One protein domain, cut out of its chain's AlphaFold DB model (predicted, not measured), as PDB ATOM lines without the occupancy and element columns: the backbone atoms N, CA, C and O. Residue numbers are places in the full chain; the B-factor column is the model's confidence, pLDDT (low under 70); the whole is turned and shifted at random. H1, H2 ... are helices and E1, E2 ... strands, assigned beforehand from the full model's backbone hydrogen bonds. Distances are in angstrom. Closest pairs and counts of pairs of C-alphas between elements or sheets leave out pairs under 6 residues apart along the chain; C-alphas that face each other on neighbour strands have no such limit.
ATOM      1  N   MET A  13     230.483 261.683 204.269       77.38
ATOM      2  CA  MET A  13     230.533 260.565 203.321       77.38
ATOM      3  C   MET A  13     229.210 260.372 202.575       77.38
ATOM      4  O   MET A  13     229.239 260.115 201.377       77.38
ATOM      5  N   LEU A  14     228.065 260.542 203.245       78.19
ATOM      6  CA  LEU A  14     226.742 260.487 202.605       78.19
ATOM      7  C   LEU A  14     226.495 261.650 201.633       78.19
ATOM      8  O   LEU A  14     225.725 261.501 200.692       78.19
ATOM      9  N   ASN A  15     227.154 262.790 201.851       77.12
ATOM     10  CA  ASN A  15     227.047 263.971 200.995       77.12
ATOM     11  C   ASN A  15     228.077 264.000 199.856       77.12
ATOM     12  O   ASN A  15     228.081 264.956 199.079       77.12
ATOM     13  N   ARG A  16     228.981 263.016 199.757       86.06
ATOM     14  CA  ARG A  16     229.898 262.947 198.616       86.06
ATOM     15  C   ARG A  16     229.115 262.604 197.360       86.06
ATOM     16  O   ARG A  16     228.303 261.683 197.367       86.06
ATOM     17  N   GLU A  17     229.407 263.333 196.289       87.44
ATOM     18  CA  GLU A  17     228.846 263.037 194.982       87.44
ATOM     19  C   GLU A  17     229.254 261.608 194.584       87.44
ATOM     20  O   GLU A  17     230.451 261.296 194.545       87.44
ATOM     21  N   PRO A  18     228.286 260.700 194.375       91.06
ATOM     22  CA  PRO A  18     228.587 259.333 193.976       91.06
ATOM     23  C   PRO A  18     229.296 259.318 192.610       91.06
ATOM     24  O   PRO A  18     229.029 260.183 191.773       91.06
ATOM     25  N   PRO A  19     230.203 258.353 192.365       92.75
ATOM     26  CA  PRO A  19     230.966 258.293 191.122       92.75
ATOM     27  C   PRO A  19     230.045 258.115 189.910       92.75
ATOM     28  O   PRO A  19     228.987 257.489 190.009       92.75
ATOM     29  N   ALA A  20     230.480 258.646 188.766       95.56
ATOM     30  CA  ALA A  20     229.738 258.521 187.521       95.56
ATOM     31  C   ALA A  20     229.614 257.052 187.085       95.56
ATOM     32  O   ALA A  20     230.558 256.266 187.213       95.56
ATOM     33  N   LEU A  21     228.448 256.685 186.559       96.31
ATOM     34  CA  LEU A  21     228.151 255.347 186.056       96.31
ATOM     35  C   LEU A  21     228.302 255.279 184.525       96.31
ATOM     36  O   LEU A  21     228.010 256.248 183.817       96.31
ATOM     37  N   PRO A  22     228.710 254.125 183.969       97.06
ATOM     38  CA  PRO A  22     228.687 253.925 182.525       97.06
ATOM     39  C   PRO A  22     227.240 253.969 182.011       97.06
ATOM     40  O   PRO A  22     226.357 253.312 182.559       97.06
ATOM     41  N   GLY A  23     226.991 254.739 180.948       96.56
ATOM     42  CA  GLY A  23     225.663 254.828 180.324       96.56
ATOM     43  C   GLY A  23     224.666 255.773 181.008       96.56
ATOM     44  O   GLY A  23     223.473 255.694 180.720       96.56
ATOM     45  N   GLU A  24     225.122 256.694 181.864       96.69
ATOM     46  CA  GLU A  24     224.271 257.715 182.506       96.69
ATOM     47  C   GLU A  24     223.279 258.434 181.575       96.69
ATOM     48  O   GLU A  24     222.116 258.557 181.963       96.69
ATOM     49  N   PRO A  25     223.654 258.866 180.352       96.75
ATOM     50  CA  PRO A  25     222.713 259.543 179.460       96.75
ATOM     51  C   PRO A  25     221.514 258.672 179.068       96.75
ATOM     52  O   PRO A  25     220.396 259.174 178.969       96.75
ATOM     53  N   ALA A  26     221.732 257.365 178.881       96.56
ATOM     54  CA  ALA A  26     220.670 256.422 178.544       96.56
ATOM     55  C   ALA A  26     219.741 256.182 179.743       96.56
ATOM     56  O   ALA A  26     218.521 256.220 179.592       96.56
ATOM     57  N   LEU A  27     220.308 256.030 180.946       96.19
ATOM     58  CA  LEU A  27     219.534 255.902 182.186       96.19
ATOM     59  C   LEU A  27     218.714 257.168 182.464       96.19
ATOM     60  O   LEU A  27     217.537 257.084 182.802       96.19
ATOM     61  N   LEU A  28     219.302 258.351 182.272       96.19
ATOM     62  CA  LEU A  28     218.599 259.621 182.432       96.19
ATOM     63  C   LEU A  28     217.428 259.749 181.450       96.19
ATOM     64  O   LEU A  28     216.351 260.202 181.843       96.19
ATOM     65  N   ALA A  29     217.617 259.337 180.193       94.50
ATOM     66  CA  ALA A  29     216.546 259.309 179.203       94.50
ATOM     67  C   ALA A  29     215.414 258.349 179.614       94.50
ATOM     68  O   ALA A  29     214.245 258.727 179.539       94.50
ATOM     69  N   GLU A  30     215.740 257.156 180.125       94.06
ATOM     70  CA  GLU A  30     214.746 256.206 180.648       94.06
ATOM     71  C   GLU A  30     213.966 256.789 181.839       94.06
ATOM     72  O   GLU A  30     212.736 256.704 181.890       94.06
ATOM     73  N   LEU A  31     214.656 257.422 182.793       94.81
ATOM     74  CA  LEU A  31     214.011 258.032 183.958       94.81
ATOM     75  C   LEU A  31     213.110 259.204 183.562       94.81
ATOM     76  O   LEU A  31     212.014 259.331 184.111       94.81
ATOM     77  N   ARG A  32     213.528 260.027 182.597       94.38
ATOM     78  CA  ARG A  32     212.685 261.097 182.045       94.38
ATOM     79  C   ARG A  32     211.456 260.543 181.336       94.38
ATOM     80  O   ARG A  32     210.374 261.061 181.567       94.38
ATOM     81  N   ALA A  33     211.573 259.441 180.597       91.62
ATOM     82  CA  ALA A  33     210.406 258.782 180.008       91.62
ATOM     83  C   ALA A  33     209.426 258.246 181.078       91.62
ATOM     84  O   ALA A  33     208.208 258.213 180.873       91.62
ATOM     85  N   LYS A  34     209.938 257.832 182.247       93.38
ATOM     86  CA  LYS A  34     209.118 257.380 183.386       93.38
ATOM     87  C   LYS A  34     208.449 258.530 184.140       93.38
ATOM     88  O   LYS A  34     207.274 258.422 184.487       93.38
ATOM     89  N   LEU A  35     209.177 259.612 184.401       93.94
ATOM     90  CA  LEU A  35     208.745 260.731 185.251       93.94
ATOM     91  C   LEU A  35     208.166 261.923 184.478       93.94
ATOM     92  O   LEU A  35     207.561 262.812 185.070       93.94
ATOM     93  N   GLY A  36     208.333 261.939 183.164       91.88
ATOM     94  CA  GLY A  36     207.951 263.031 182.289       91.88
ATOM     95  C   GLY A  36     209.058 264.079 182.099       91.88
ATOM     96  O   GLY A  36     210.048 264.128 182.835       91.88
ATOM     97  N   PRO A  37     208.876 264.975 181.114       88.19
ATOM     98  CA  PRO A  37     209.905 265.912 180.657       88.19
ATOM     99  C   PRO A  37     210.208 267.053 181.637       88.19
ATOM    100  O   PRO A  37     211.179 267.775 181.435       88.19
ATOM    101  N   GLY A  38     209.375 267.250 182.665       87.81
ATOM    102  CA  GLY A  38     209.609 268.267 183.694       87.81
ATOM    103  C   GLY A  38     210.730 267.898 184.664       87.81
ATOM    104  O   GLY A  38     211.356 268.789 185.227       87.81
ATOM    105  N   ALA A  39     211.016 266.602 184.825       93.00
ATOM    106  CA  ALA A  39     211.904 266.122 185.871       93.00
ATOM    107  C   ALA A  39     213.335 266.680 185.742       93.00
ATOM    108  O   ALA A  39     213.991 266.560 184.698       93.00
ATOM    109  N   ASP A  40     213.815 267.263 186.842       94.75
ATOM    110  CA  ASP A  40     215.136 267.878 186.956       94.75
ATOM    111  C   ASP A  40     216.251 266.866 186.648       94.75
ATOM    112  O   ASP A  40     216.379 265.823 187.292       94.75
ATOM    113  N   GLY A  41     217.061 267.171 185.631       95.19
ATOM    114  CA  GLY A  41     218.072 266.241 185.133       95.19
ATOM    115  C   GLY A  41     219.219 265.990 186.105       95.19
ATOM    116  O   GLY A  41     219.710 264.866 186.181       95.19
ATOM    117  N   GLU A  42     219.635 267.009 186.851       94.69
ATOM    118  CA  GLU A  42     220.774 266.917 187.768       94.69
ATOM    119  C   GLU A  42     220.396 266.113 189.009       94.69
ATOM    120  O   GLU A  42     221.116 265.189 189.402       94.69
ATOM    121  N   ARG A  43     219.206 266.374 189.564       95.12
ATOM    122  CA  ARG A  43     218.633 265.570 190.650       95.12
ATOM    123  C   ARG A  43     218.464 264.118 190.224       95.12
ATOM    124  O   ARG A  43     218.827 263.218 190.978       95.12
ATOM    125  N   LEU A  44     217.972 263.860 189.010       96.19
ATOM    126  CA  LEU A  44     217.858 262.492 188.504       96.19
ATOM    127  C   LEU A  44     219.215 261.798 188.371       96.19
ATOM    128  O   LEU A  44     219.328 260.644 188.781       96.19
ATOM    129  N   LEU A  45     220.244 262.473 187.854       96.19
ATOM    130  CA  LEU A  45     221.597 261.909 187.773       96.19
ATOM    131  C   LEU A  45     222.145 261.560 189.158       96.19
ATOM    132  O   LEU A  45     222.666 260.458 189.351       96.19
ATOM    133  N   PHE A  46     221.960 262.443 190.141       95.38
ATOM    134  CA  PHE A  46     222.333 262.157 191.524       95.38
ATOM    135  C   PHE A  46     221.630 260.895 192.052       95.38
ATOM    136  O   PHE A  46     222.277 260.011 192.626       95.38
ATOM    137  N   GLN A  47     220.322 260.763 191.812       96.19
ATOM    138  CA  GLN A  47     219.545 259.598 192.245       96.19
ATOM    139  C   GLN A  47     219.935 258.312 191.500       96.19
ATOM    140  O   GLN A  47     220.011 257.251 192.121       96.19
ATOM    141  N   ILE A  48     220.253 258.387 190.202       96.62
ATOM    142  CA  ILE A  48     220.762 257.261 189.399       96.62
ATOM    143  C   ILE A  48     222.065 256.726 189.996       96.62
ATOM    144  O   ILE A  48     222.191 255.523 190.247       96.62
ATOM    145  N   ARG A  49     223.020 257.621 190.262       96.44
ATOM    146  CA  ARG A  49     224.322 257.268 190.836       96.44
ATOM    147  C   ARG A  49     224.174 256.693 192.244       96.44
ATOM    148  O   ARG A  49     224.745 255.645 192.549       96.44
ATOM    149  N   SER A  50     223.327 257.308 193.070       94.31
ATOM    150  CA  SER A  50     223.033 256.849 194.437       94.31
ATOM    151  C   SER A  50     222.377 255.464 194.459       94.31
ATOM    152  O   SER A  50     222.695 254.630 195.307       94.31
ATOM    153  N   ALA A  51     221.510 255.178 193.485       95.56
ATOM    154  CA  ALA A  51     220.855 253.884 193.308       95.56
ATOM    155  C   ALA A  51     221.713 252.845 192.562       95.56
ATOM    156  O   ALA A  51     221.225 251.747 192.276       95.56
ATOM    157  N   ARG A  52     222.973 253.167 192.229       95.44
ATOM    158  CA  ARG A  52     223.883 252.308 191.451       95.44
ATOM    159  C   ARG A  52     223.266 251.851 190.121       95.44
ATOM    160  O   ARG A  52     223.369 250.685 189.753       95.44
ATOM    161  N   GLY A  53     222.559 252.755 189.442       92.75
ATOM    162  CA  GLY A  53     221.935 252.501 188.140       92.75
ATOM    163  C   GLY A  53     220.574 251.799 188.193       92.75
ATOM    164  O   GLY A  53     219.950 251.614 187.153       92.75
ATOM    165  N   LYS A  54     220.064 251.434 189.379       95.38
ATOM    166  CA  LYS A  54     218.740 250.804 189.501       95.38
ATOM    167  C   LYS A  54     217.627 251.832 189.292       95.38
ATOM    168  O   LYS A  54     217.330 252.628 190.186       95.38
ATOM    169  N   THR A  55     216.973 251.785 188.135       94.25
ATOM    170  CA  THR A  55     216.046 252.845 187.704       94.25
ATOM    171  C   THR A  55     214.822 252.993 188.607       94.25
ATOM    172  O   THR A  55     214.485 254.109 188.987       94.25
ATOM    173  N   HIS A  56     214.198 251.899 189.047       93.69
ATOM    174  CA  HIS A  56     213.032 251.960 189.942       93.69
ATOM    175  C   HIS A  56     213.359 252.541 191.332       93.69
ATOM    176  O   HIS A  56     212.557 253.286 191.894       93.69
ATOM    177  N   TRP A  57     214.558 252.270 191.866       95.00
ATOM    178  CA  TRP A  57     215.027 252.884 193.116       95.00
ATOM    179  C   TRP A  57     215.269 254.377 192.932       95.00
ATOM    180  O   TRP A  57     214.793 255.171 193.737       95.00
ATOM    181  N   ALA A  58     215.963 254.760 191.857       96.00
ATOM    182  CA  ALA A  58     216.245 256.157 191.551       96.00
ATOM    183  C   ALA A  58     214.955 256.979 191.373       96.00
ATOM    184  O   ALA A  58     214.832 258.054 191.956       96.00
ATOM    185  N   VAL A  59     213.962 256.441 190.653       95.62
ATOM    186  CA  VAL A  59     212.634 257.060 190.477       95.62
ATOM    187  C   VAL A  59     211.946 257.289 191.823       95.62
ATOM    188  O   VAL A  59     211.486 258.395 192.104       95.62
ATOM    189  N   ASN A  60     211.892 256.271 192.683       95.69
ATOM    190  CA  ASN A  60     211.216 256.390 193.973       95.69
ATOM    191  C   ASN A  60     211.942 257.345 194.930       95.69
ATOM    192  O   ASN A  60     211.290 258.120 195.629       95.69
ATOM    193  N   SER A  61     213.278 257.332 194.948       95.50
ATOM    194  CA  SER A  61     214.074 258.272 195.747       95.50
ATOM    195  C   SER A  61     213.888 259.714 195.278       95.50
ATOM    196  O   SER A  61     213.644 260.587 196.110       95.50
ATOM    197  N   TYR A  62     213.896 259.949 193.963       96.06
ATOM    198  CA  TYR A  62     213.602 261.255 193.375       96.06
ATOM    199  C   TYR A  62     212.215 261.761 193.788       96.06
ATOM    200  O   TYR A  62     212.080 262.862 194.318       96.06
ATOM    201  N   LEU A  63     211.174 260.940 193.621       94.56
ATOM    202  CA  LEU A  63     209.815 261.332 193.994       94.56
ATOM    203  C   LEU A  63     209.691 261.589 195.501       94.56
ATOM    204  O   LEU A  63     209.029 262.542 195.906       94.56
ATOM    205  N   ARG A  64     210.347 260.790 196.351       94.00
ATOM    206  CA  ARG A  64     210.386 261.035 197.800       94.00
ATOM    207  C   ARG A  64     211.035 262.370 198.128       94.00
ATOM    208  O   ARG A  64     210.504 263.084 198.977       94.00
ATOM    209  N   GLU A  65     212.147 262.694 197.478       94.06
ATOM    210  CA  GLU A  65     212.845 263.966 197.649       94.06
ATOM    211  C   GLU A  65     211.950 265.138 197.237       94.06
ATOM    212  O   GLU A  65     211.708 266.025 198.056       94.06
ATOM    213  N   VAL A  66     211.373 265.105 196.033       92.44
ATOM    214  CA  VAL A  66     210.516 266.189 195.526       92.44
ATOM    215  C   VAL A  66     209.254 266.359 196.377       92.44
ATOM    216  O   VAL A  66     208.871 267.484 196.693       92.44
ATOM    217  N   MET A  67     208.627 265.259 196.808       90.00
ATOM    218  CA  MET A  67     207.390 265.302 197.601       90.00
ATOM    219  C   MET A  67     207.617 265.635 199.080       90.00
ATOM    220  O   MET A  67     206.704 266.141 199.737       90.00
ATOM    221  N   SER A  68     208.802 265.337 199.618       89.94
ATOM    222  CA  SER A  68     209.178 265.678 201.003       89.94
ATOM    223  C   SER A  68     209.841 267.048 201.113       89.94
ATOM    224  O   SER A  68     209.861 267.642 202.204       89.94
ATOM    225  N   GLY A  69     210.403 267.528 200.003       85.50
ATOM    226  CA  GLY A  69     210.824 268.903 199.828       85.50
ATOM    227  C   GLY A  69     209.655 269.839 200.103       85.50
ATOM    228  O   GLY A  69     208.489 269.466 199.993       85.50
ATOM    229  N   SER A  70     209.966 271.070 200.490       64.81
ATOM    230  CA  SER A  70     208.968 272.127 200.651       64.81
ATOM    231  C   SER A  70     209.027 273.115 199.479       64.81
ATOM    232  O   SER A  70     209.156 274.314 199.740       64.81
ATOM    233  N   PRO A  71     208.979 272.693 198.194       68.00
ATOM    234  CA  PRO A  71     208.663 273.661 197.163       68.00
ATOM    235  C   PRO A  71     207.258 274.201 197.456       68.00
ATOM    236  O   PRO A  71     206.401 273.499 198.007       68.00
ATOM    237  N   ARG A 499     195.524 265.454 183.704       92.31
ATOM    238  CA  ARG A 499     194.275 264.701 183.858       92.31
ATOM    239  C   ARG A 499     194.428 263.250 183.430       92.31
ATOM    240  O   ARG A 499     194.969 262.943 182.378       92.31
ATOM    241  N   CYS A 500     193.846 262.348 184.212       92.69
ATOM    242  CA  CYS A 500     193.871 260.924 183.921       92.69
ATOM    243  C   CYS A 500     193.345 260.626 182.509       92.69
ATOM    244  O   CYS A 500     192.176 260.909 182.243       92.69
ATOM    245  N   PRO A 501     194.143 259.983 181.638       90.75
ATOM    246  CA  PRO A 501     193.736 259.692 180.265       90.75
ATOM    247  C   PRO A 501     192.561 258.709 180.182       90.75
ATOM    248  O   PRO A 501     191.846 258.697 179.189       90.75
ATOM    249  N   ARG A 502     192.322 257.915 181.236       88.94
ATOM    250  CA  ARG A 502     191.219 256.946 181.290       88.94
ATOM    251  C   ARG A 502     189.872 257.588 181.617       88.94
ATOM    252  O   ARG A 502     188.873 257.229 181.012       88.94
ATOM    253  N   CYS A 503     189.817 258.471 182.615       89.94
ATOM    254  CA  CYS A 503     188.544 259.013 183.111       89.94
ATOM    255  C   CYS A 503     188.374 260.522 182.900       89.94
ATOM    256  O   CYS A 503     187.310 261.049 183.212       89.94
ATOM    257  N   GLY A 504     189.423 261.239 182.484       89.38
ATOM    258  CA  GLY A 504     189.458 262.705 182.338       89.38
ATOM    259  C   GLY A 504     189.201 263.496 183.630       89.38
ATOM    260  O   GLY A 504     189.144 264.729 183.625       89.38
ATOM    261  N   GLY A 505     189.007 262.788 184.745       87.44
ATOM    262  CA  GLY A 505     188.222 263.277 185.869       87.44
ATOM    263  C   GLY A 505     189.002 263.604 187.135       87.44
ATOM    264  O   GLY A 505     188.398 264.119 188.072       87.44
ATOM    265  N   ALA A 506     190.291 263.276 187.193       92.19
ATOM    266  CA  ALA A 506     191.193 263.645 188.281       92.19
ATOM    267  C   ALA A 506     192.619 263.806 187.757       92.19
ATOM    268  O   ALA A 506     192.970 263.195 186.747       92.19
ATOM    269  N   GLU A 507     193.419 264.601 188.463       94.00
ATOM    270  CA  GLU A 507     194.864 264.696 188.252       94.00
ATOM    271  C   GLU A 507     195.509 263.327 188.536       94.00
ATOM    272  O   GLU A 507     195.152 262.663 189.515       94.00
ATOM    273  N   ILE A 508     196.409 262.868 187.666       95.25
ATOM    274  CA  ILE A 508     197.285 261.740 187.978       95.25
ATOM    275  C   ILE A 508     198.342 262.208 188.967       95.25
ATOM    276  O   ILE A 508     198.854 263.321 188.875       95.25
ATOM    277  N   VAL A 509     198.674 261.342 189.908       95.31
ATOM    278  CA  VAL A 509     199.616 261.634 190.982       95.31
ATOM    279  C   VAL A 509     200.695 260.559 191.036       95.31
ATOM    280  O   VAL A 509     200.437 259.425 190.615       95.31
ATOM    281  N   PRO A 510     201.899 260.879 191.533       96.25
ATOM    282  CA  PRO A 510     202.947 259.886 191.697       96.25
ATOM    283  C   PRO A 510     202.536 258.794 192.696       96.25
ATOM    284  O   PRO A 510     201.856 259.059 193.694       96.25
ATOM    285  N   ILE A 511     202.982 257.569 192.434       95.69
ATOM    286  CA  ILE A 511     202.902 256.432 193.350       95.69
ATOM    287  C   ILE A 511     204.254 256.304 194.056       95.69
ATOM    288  O   ILE A 511     205.293 256.184 193.410       95.69
ATOM    289  N   LEU A 512     204.241 256.331 195.386       95.69
ATOM    290  CA  LEU A 512     205.424 256.175 196.226       95.69
ATOM    291  C   LEU A 512     205.432 254.818 196.914       95.69
ATOM    292  O   LEU A 512     204.452 254.426 197.543       95.69
ATOM    293  N   TYR A 513     206.572 254.142 196.851       95.25
ATOM    294  CA  TYR A 513     206.778 252.828 197.450       95.25
ATOM    295  C   TYR A 513     207.704 252.899 198.660       95.25
ATOM    296  O   TYR A 513     208.599 253.753 198.725       95.25
ATOM    297  N   GLY A 514     207.522 251.971 199.596       93.31
ATOM    298  CA  GLY A 514     208.243 251.865 200.863       93.31
ATOM    299  C   GLY A 514     207.577 252.643 202.000       93.31
ATOM    300  O   GLY A 514     206.602 253.366 201.799       93.31
ATOM    301  N   PHE A 515     208.183 252.591 203.187       92.75
ATOM    302  CA  PHE A 515     207.625 253.221 204.384       92.75
ATOM    303  C   PHE A 515     207.477 254.750 204.223       92.75
ATOM    304  O   PHE A 515     208.456 255.429 203.864       92.75
ATOM    305  N   PRO A 516     206.278 255.323 204.424       91.38
ATOM    306  CA  PRO A 516     206.051 256.749 204.238       91.38
ATOM    307  C   PRO A 516     206.568 257.552 205.438       91.38
ATOM    308  O   PRO A 516     206.409 257.165 206.591       91.38
ATOM    309  N   SER A 517     207.167 258.715 205.176       92.75
ATOM    310  CA  SER A 517     207.426 259.699 206.231       92.75
ATOM    311  C   SER A 517     206.126 260.442 206.588       92.75
ATOM    312  O   SER A 517     205.210 260.483 205.759       92.75
ATOM    313  N   PRO A 518     206.030 261.104 207.760       93.19
ATOM    314  CA  PRO A 518     204.851 261.900 208.118       93.19
ATOM    315  C   PRO A 518     204.451 262.924 207.044       93.19
ATOM    316  O   PRO A 518     203.278 263.042 206.706       93.19
ATOM    317  N   LYS A 519     205.432 263.572 206.402       92.06
ATOM    318  CA  LYS A 519     205.191 264.511 205.293       92.06
ATOM    319  C   LYS A 519     204.544 263.848 204.076       92.06
ATOM    320  O   LYS A 519     203.701 264.448 203.412       92.06
ATOM    321  N   LEU A 520     204.937 262.613 203.763       92.88
ATOM    322  CA  LEU A 520     204.345 261.857 202.658       92.88
ATOM    323  C   LEU A 520     202.922 261.406 202.996       92.88
ATOM    324  O   LEU A 520     202.065 261.415 202.114       92.88
ATOM    325  N   LEU A 521     202.646 261.089 204.265       94.00
ATOM    326  CA  LEU A 521     201.283 260.828 204.734       94.00
ATOM    327  C   LEU A 521     200.397 262.069 204.574       94.00
ATOM    328  O   LEU A 521     199.276 261.949 204.081       94.00
ATOM    329  N   ASP A 522     200.902 263.264 204.889       92.50
ATOM    330  CA  ASP A 522     200.175 264.517 204.638       92.50
ATOM    331  C   ASP A 522     199.920 264.729 203.135       92.50
ATOM    332  O   ASP A 522     198.815 265.097 202.728       92.50
ATOM    333  N   GLY A 523     200.911 264.427 202.288       91.56
ATOM    334  CA  GLY A 523     200.768 264.427 200.829       91.56
ATOM    335  C   GLY A 523     199.688 263.465 200.326       91.56
ATOM    336  O   GLY A 523     198.889 263.841 199.466       91.56
ATOM    337  N   MET A 524     199.615 262.261 200.895       93.88
ATOM    338  CA  MET A 524     198.581 261.271 200.588       93.88
ATOM    339  C   MET A 524     197.191 261.755 201.021       93.88
ATOM    340  O   MET A 524     196.251 261.687 200.228       93.88
ATOM    341  N   ARG A 525     197.045 262.296 202.242       91.94
ATOM    342  CA  ARG A 525     195.766 262.860 202.726       91.94
ATOM    343  C   ARG A 525     195.294 264.021 201.847       91.94
ATOM    344  O   ARG A 525     194.107 264.126 201.549       91.94
ATOM    345  N   ALA A 526     196.231 264.836 201.365       92.06
ATOM    346  CA  ALA A 526     195.980 265.905 200.401       92.06
ATOM    347  C   ALA A 526     195.757 265.406 198.957       92.06
ATOM    348  O   ALA A 526     195.633 266.226 198.049       92.06
ATOM    349  N   LYS A 527     195.722 264.084 198.723       93.19
ATOM    350  CA  LYS A 527     195.578 263.448 197.402       93.19
ATOM    351  C   LYS A 527     196.616 263.928 196.380       93.19
ATOM    352  O   LYS A 527     196.314 263.993 195.195       93.19
ATOM    353  N   ARG A 528     197.832 264.259 196.832       93.50
ATOM    354  CA  ARG A 528     198.967 264.652 195.973       93.50
ATOM    355  C   ARG A 528     199.860 263.474 195.571       93.50
ATOM    356  O   ARG A 528     200.735 263.643 194.735       93.50
ATOM    357  N   LEU A 529     199.670 262.309 196.191       95.38
ATOM    358  CA  LEU A 529     200.365 261.056 195.886       95.38
ATOM    359  C   LEU A 529     199.527 259.850 196.313       95.38
ATOM    360  O   LEU A 529     198.595 259.985 197.111       95.38
ATOM    361  N   ILE A 530     199.895 258.675 195.813       95.44
ATOM    362  CA  ILE A 530     199.369 257.368 196.226       95.44
ATOM    363  C   ILE A 530     200.514 256.560 196.848       95.44
ATOM    364  O   ILE A 530     201.653 256.669 196.406       95.44
ATOM    365  N   LEU A 531     200.231 255.736 197.858       95.00
ATOM    366  CA  LEU A 531     201.205 254.779 198.394       95.00
ATOM    367  C   LEU A 531     201.050 253.423 197.691       95.00
ATOM    368  O   LEU A 531     199.959 252.856 197.673       95.00
ATOM    369  N   GLY A 532     202.135 252.929 197.094       91.81
ATOM    370  CA  GLY A 532     202.183 251.708 196.281       91.81
ATOM    371  C   GLY A 532     202.466 250.415 197.055       91.81
ATOM    372  O   GLY A 532     202.539 249.353 196.444       91.81
ATOM    373  N   GLY A 533     202.617 250.491 198.380       90.75
ATOM    374  CA  GLY A 533     203.044 249.383 199.241       90.75
ATOM    375  C   GLY A 533     204.541 249.424 199.561       90.75
ATOM    376  O   GLY A 533     205.249 250.346 199.156       90.75
ATOM    377  N   ASP A 534     205.027 248.430 200.307       88.62
ATOM    378  CA  ASP A 534     206.380 248.460 200.886       88.62
ATOM    379  C   ASP A 534     207.487 248.001 199.932       88.62
ATOM    380  O   ASP A 534     208.651 248.371 200.098       88.62
ATOM    381  N   HIS A 535     207.136 247.218 198.914       83.19
ATOM    382  CA  HIS A 535     208.105 246.613 198.010       83.19
ATOM    383  C   HIS A 535     208.151 247.328 196.664       83.19
ATOM    384  O   HIS A 535     207.136 247.498 195.990       83.19
ATOM    385  N   LEU A 536     209.365 247.702 196.262       88.75
ATOM    386  CA  LEU A 536     209.660 248.099 194.895       88.75
ATOM    387  C   LEU A 536     209.939 246.858 194.064       88.75
ATOM    388  O   LEU A 536     210.942 246.179 194.269       88.75
ATOM    389  N   ILE A 537     209.046 246.597 193.121       87.31
ATOM    390  CA  ILE A 537     209.258 245.612 192.069       87.31
ATOM    391  C   ILE A 537     209.785 246.308 190.817       87.31
ATOM    392  O   ILE A 537     209.504 247.489 190.569       87.31
ATOM    393  N   GLU A 538     210.541 245.564 190.016       85.75
ATOM    394  CA  GLU A 538     210.779 245.953 188.630       85.75
ATOM    395  C   GLU A 538     209.424 246.153 187.949       85.75
ATOM    396  O   GLU A 538     208.442 245.492 188.296       85.75
ATOM    397  N   ASP A 539     209.344 247.125 187.042       86.44
ATOM    398  CA  ASP A 539     208.101 247.461 186.348       86.44
ATOM    399  C   ASP A 539     206.934 247.960 187.228       86.44
ATOM    400  O   ASP A 539     205.762 247.900 186.834       86.44
ATOM    401  N   CYS A 540     207.235 248.491 188.415       90.38
ATOM    402  CA  CYS A 540     206.235 249.160 189.238       90.38
ATOM    403  C   CYS A 540     205.566 250.342 188.509       90.38
ATOM    404  O   CYS A 540     206.153 251.014 187.657       90.38
ATOM    405  N   HIS A 541     204.303 250.594 188.853       93.44
ATOM    406  CA  HIS A 541     203.583 251.750 188.340       93.44
ATOM    407  C   HIS A 541     204.063 253.008 189.057       93.44
ATOM    408  O   HIS A 541     204.097 253.047 190.280       93.44
ATOM    409  N   VAL A 542     204.402 254.048 188.304       95.00
ATOM    410  CA  VAL A 542     204.954 255.298 188.849       95.00
ATOM    411  C   VAL A 542     203.870 256.364 188.999       95.00
ATOM    412  O   VAL A 542     203.984 257.251 189.840       95.00
ATOM    413  N   TRP A 543     202.783 256.257 188.234       96.12
ATOM    414  CA  TRP A 543     201.675 257.210 188.235       96.12
ATOM    415  C   TRP A 543     200.354 256.509 188.506       96.12
ATOM    416  O   TRP A 543     200.139 255.385 188.058       96.12
ATOM    417  N   GLY A 544     199.438 257.183 189.194       95.12
ATOM    418  CA  GLY A 544     198.119 256.649 189.507       95.12
ATOM    419  C   GLY A 544     197.028 257.710 189.478       95.12
ATOM    420  O   GLY A 544     197.258 258.880 189.766       95.12
ATOM    421  N   CYS A 545     195.813 257.301 189.129       95.31
ATOM    422  CA  CYS A 545     194.628 258.139 189.192       95.31
ATOM    423  C   CYS A 545     193.854 257.852 190.485       95.31
ATOM    424  O   CYS A 545     193.298 256.758 190.623       95.31
ATOM    425  N   PRO A 546     193.696 258.832 191.390       93.75
ATOM    426  CA  PRO A 546     192.974 258.628 192.644       93.75
ATOM    427  C   PRO A 546     191.459 258.449 192.448       93.75
ATOM    428  O   PRO A 546     190.776 258.021 193.373       93.75
ATOM    429  N   ARG A 547     190.912 258.780 191.266       92.00
ATOM    430  CA  ARG A 547     189.473 258.676 190.968       92.00
ATOM    431  C   ARG A 547     189.066 257.325 190.390       92.00
ATOM    432  O   ARG A 547     188.082 256.762 190.839       92.00
ATOM    433  N   CYS A 548     189.766 256.841 189.363       91.88
ATOM    434  CA  CYS A 548     189.403 255.590 188.681       91.88
ATOM    435  C   CYS A 548     190.350 254.421 188.984       91.88
ATOM    436  O   CYS A 548     190.166 253.341 188.436       91.88
ATOM    437  N   GLY A 549     191.389 254.642 189.796       91.88
ATOM    438  CA  GLY A 549     192.360 253.612 190.169       91.88
ATOM    439  C   GLY A 549     193.307 253.177 189.049       91.88
ATOM    440  O   GLY A 549     194.110 252.282 189.268       91.88
ATOM    441  N   ALA A 550     193.242 253.785 187.857       92.75
ATOM    442  CA  ALA A 550     194.192 253.492 186.786       92.75
ATOM    443  C   ALA A 550     195.622 253.829 187.220       92.75
ATOM    444  O   ALA A 550     195.845 254.900 187.783       92.75
ATOM    445  N   SER A 551     196.574 252.955 186.911       93.88
ATOM    446  CA  SER A 551     197.995 253.159 187.175       93.88
ATOM    447  C   SER A 551     198.822 253.002 185.903       93.88
ATOM    448  O   SER A 551     198.459 252.235 185.015       93.88
ATOM    449  N   PHE A 552     199.929 253.737 185.815       93.69
ATOM    450  CA  PHE A 552     200.771 253.841 184.624       93.69
ATOM    451  C   PHE A 552     202.236 253.651 185.010       93.69
ATOM    452  O   PHE A 552     202.696 254.190 186.023       93.69
ATOM    453  N   ARG A 553     202.972 252.870 184.216       92.38
ATOM    454  CA  ARG A 553     204.405 252.602 184.454       92.38
ATOM    455  C   ARG A 553     205.285 253.769 184.043       92.38
ATOM    456  O   ARG A 553     206.335 254.004 184.630       92.38
ATOM    457  N   HIS A 554     204.820 254.503 183.047       92.00
ATOM    458  CA  HIS A 554     205.518 255.640 182.490       92.00
ATOM    459  C   HIS A 554     204.628 256.869 182.481       92.00
ATOM    460  O   HIS A 554     203.429 256.794 182.765       92.00
ATOM    461  N   TRP A 555     205.225 257.998 182.119       92.12
ATOM    462  CA  TRP A 555     204.490 259.223 181.914       92.12
ATOM    463  C   TRP A 555     203.452 259.038 180.797       92.12
ATOM    464  O   TRP A 555     203.825 258.848 179.634       92.12
ATOM    465  N   PRO A 556     202.142 259.113 181.100       89.06
ATOM    466  CA  PRO A 556     201.104 258.701 180.157       89.06
ATOM    467  C   PRO A 556     200.885 259.694 179.006       89.06
ATOM    468  O   PRO A 556     199.955 259.545 178.222       89.06
ATOM    469  N   TYR A 557     201.715 260.729 178.893       85.94
ATOM    470  CA  TYR A 557     201.573 261.768 177.874       85.94
ATOM    471  C   TYR A 557     202.731 261.821 176.879       85.94
ATOM    472  O   TYR A 557     202.665 262.601 175.930       85.94
ATOM    473  N   GLU A 558     203.793 261.046 177.101       80.25
ATOM    474  CA  GLU A 558     204.976 261.054 176.230       80.25
ATOM    475  C   GLU A 558     204.890 260.017 175.118       80.25
ATOM    476  O   GLU A 558     205.267 260.296 173.987       80.25
ATOM    477  N   HIS A 559     204.326 258.848 175.405       73.25
ATOM    478  CA  HIS A 559     204.123 257.801 174.415       73.25
ATOM    479  C   HIS A 559     202.770 257.133 174.630       73.25
ATOM    480  O   HIS A 559     202.317 256.969 175.758       73.25
ATOM    481  N   LEU A 560     202.144 256.679 173.544       74.75
ATOM    482  CA  LEU A 560     200.861 255.965 173.571       74.75
ATOM    483  C   LEU A 560     200.937 254.578 174.243       74.75
ATOM    484  O   LEU A 560     199.953 253.846 174.261       74.75
ATOM    485  N   GLY A 561     202.083 254.204 174.824       76.06
ATOM    486  CA  GLY A 561     202.249 252.938 175.542       76.06
ATOM    487  C   GLY A 561     201.349 252.807 176.770       76.06
ATOM    488  O   GLY A 561     201.041 251.687 177.168       76.06
ATOM    489  N   TRP A 562     200.823 253.911 177.312       79.44
ATOM    490  CA  TRP A 562     199.811 253.852 178.374       79.44
ATOM    491  C   TRP A 562     198.527 253.137 177.935       79.44
ATOM    492  O   TRP A 562     197.824 252.587 178.778       79.44
ATOM    493  N   VAL A 563     198.216 253.101 176.633       82.62
ATOM    494  CA  VAL A 563     197.077 252.328 176.116       82.62
ATOM    495  C   VAL A 563     197.294 250.838 176.384       82.62
ATOM    496  O   VAL A 563     196.370 250.148 176.808       82.62
ATOM    497  N   ALA A 564     198.531 250.351 176.231       82.25
ATOM    498  CA  ALA A 564     198.888 248.983 176.592       82.25
ATOM    499  C   ALA A 564     198.830 248.760 178.114       82.25
ATOM    500  O   ALA A 564     198.390 247.698 178.554       82.25
ATOM    501  N   ASP A 565     199.210 249.754 178.927       79.00
ATOM    502  CA  ASP A 565     199.066 249.688 180.392       79.00
ATOM    503  C   ASP A 565     197.590 249.605 180.827       79.00
ATOM    504  O   ASP A 565     197.265 248.909 181.790       79.00
ATOM    505  N   LEU A 566     196.678 250.268 180.107       78.81
ATOM    506  CA  LEU A 566     195.235 250.175 180.358       78.81
ATOM    507  C   LEU A 566     194.613 248.868 179.862       78.81
ATOM    508  O   LEU A 566     193.639 248.407 180.457       78.81
ATOM    509  N   ALA A 567     195.135 248.302 178.773       79.31
ATOM    510  CA  ALA A 567     194.656 247.039 178.220       79.31
ATOM    511  C   ALA A 567     195.035 245.840 179.099       79.31
ATOM    512  O   ALA A 567     194.346 244.819 179.080       79.31
ATOM    513  N   ARG A 568     196.114 245.949 179.885       78.62
ATOM    514  CA  ARG A 568     196.444 244.916 180.868       78.62
ATOM    515  C   ARG A 568     195.352 244.877 181.937       78.62
ATOM    516  O   ARG A 568     194.996 245.931 182.471       78.62
TER     517      ARG A 568
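What this domain is: This is residues 13 to 71 and 499 to 568 of the 584 residues of an uncharacterized protein of Edaphochlamys debaryana (UniProt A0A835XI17). Three helices, H1, H2 and H3, pack crosswise into one half of the model, and beside H3 lies a second half made mostly of loops round the short strand E1. H4 packs on H3 near residue 68, and H5 lies at the far end of the loop half from H4. The printed part has 129 residues, under half of them in named elements, in the order H1, H2, H3, E1, H4, H5; the class is mostly helix. The whole is compact, with a radius of gyration of the C-alphas of 14.7 A, and spans 45 by 34 by 26 A.

Where its parts are: H3, the longest helix, covers residues 55 to 68 and 19.7 A, from C-alpha 55 at (216.046, 252.845, 187.704). H1 is residues 24 to 35, 16.1 A, and H2 residues 41 to 50, 14.1 A. E1 is residues 509 to 512, H4 residues 518 to 525, and H5 residues 562 to 567, ending at C-alpha 567 (194.656, 247.039, 178.220).

How they stand to each other: H3 is the hub. It touches H2 at a steep tilt of 60 degrees, opposite ways, the C-alphas of Gln 47 and Ala 58 being closest at 4.8 A. With residues 55 to 59 alone it touches H1, at a steep tilt of 59 degrees, the same way; the closest C-alphas are those of Leu 31 and Thr 55, 6.7 A apart. Residues 64 to 68 alone touch H4, about perpendicular at 90 degrees; the closest C-alphas are those of Ser 68 and Lys 519, 6.0 A apart. H1 and H2 touch, only just about perpendicular at 70.4 degrees, with C-alphas of Leu 28 and Leu 45 closest at 6.5 A. The closest C-alphas of H3 and E1, Asn 60 and Leu 512, are 6.2 A apart. E1 pairs with no named strand, but residues 509 to 510 pair with 543 to 544, antiparallel, and 511 to 512 with 530 to 531, parallel. H5 touches no helix. In H1, H2, H3, H4 and H5 every O i to N i+4 pair is within hydrogen-bond range.

The domain as a whole: The two C-alphas farthest apart, Met 13 and Cys 503, are 46.6 A apart. Residues 72 to 498 are cut out, with 21.5 A between C-alphas 71 and 499. The link from H4 to H5, residues 526 to 561, is long. Only residues 70 to 71 have pLDDT under 70; the mean of the printed part is 91.0.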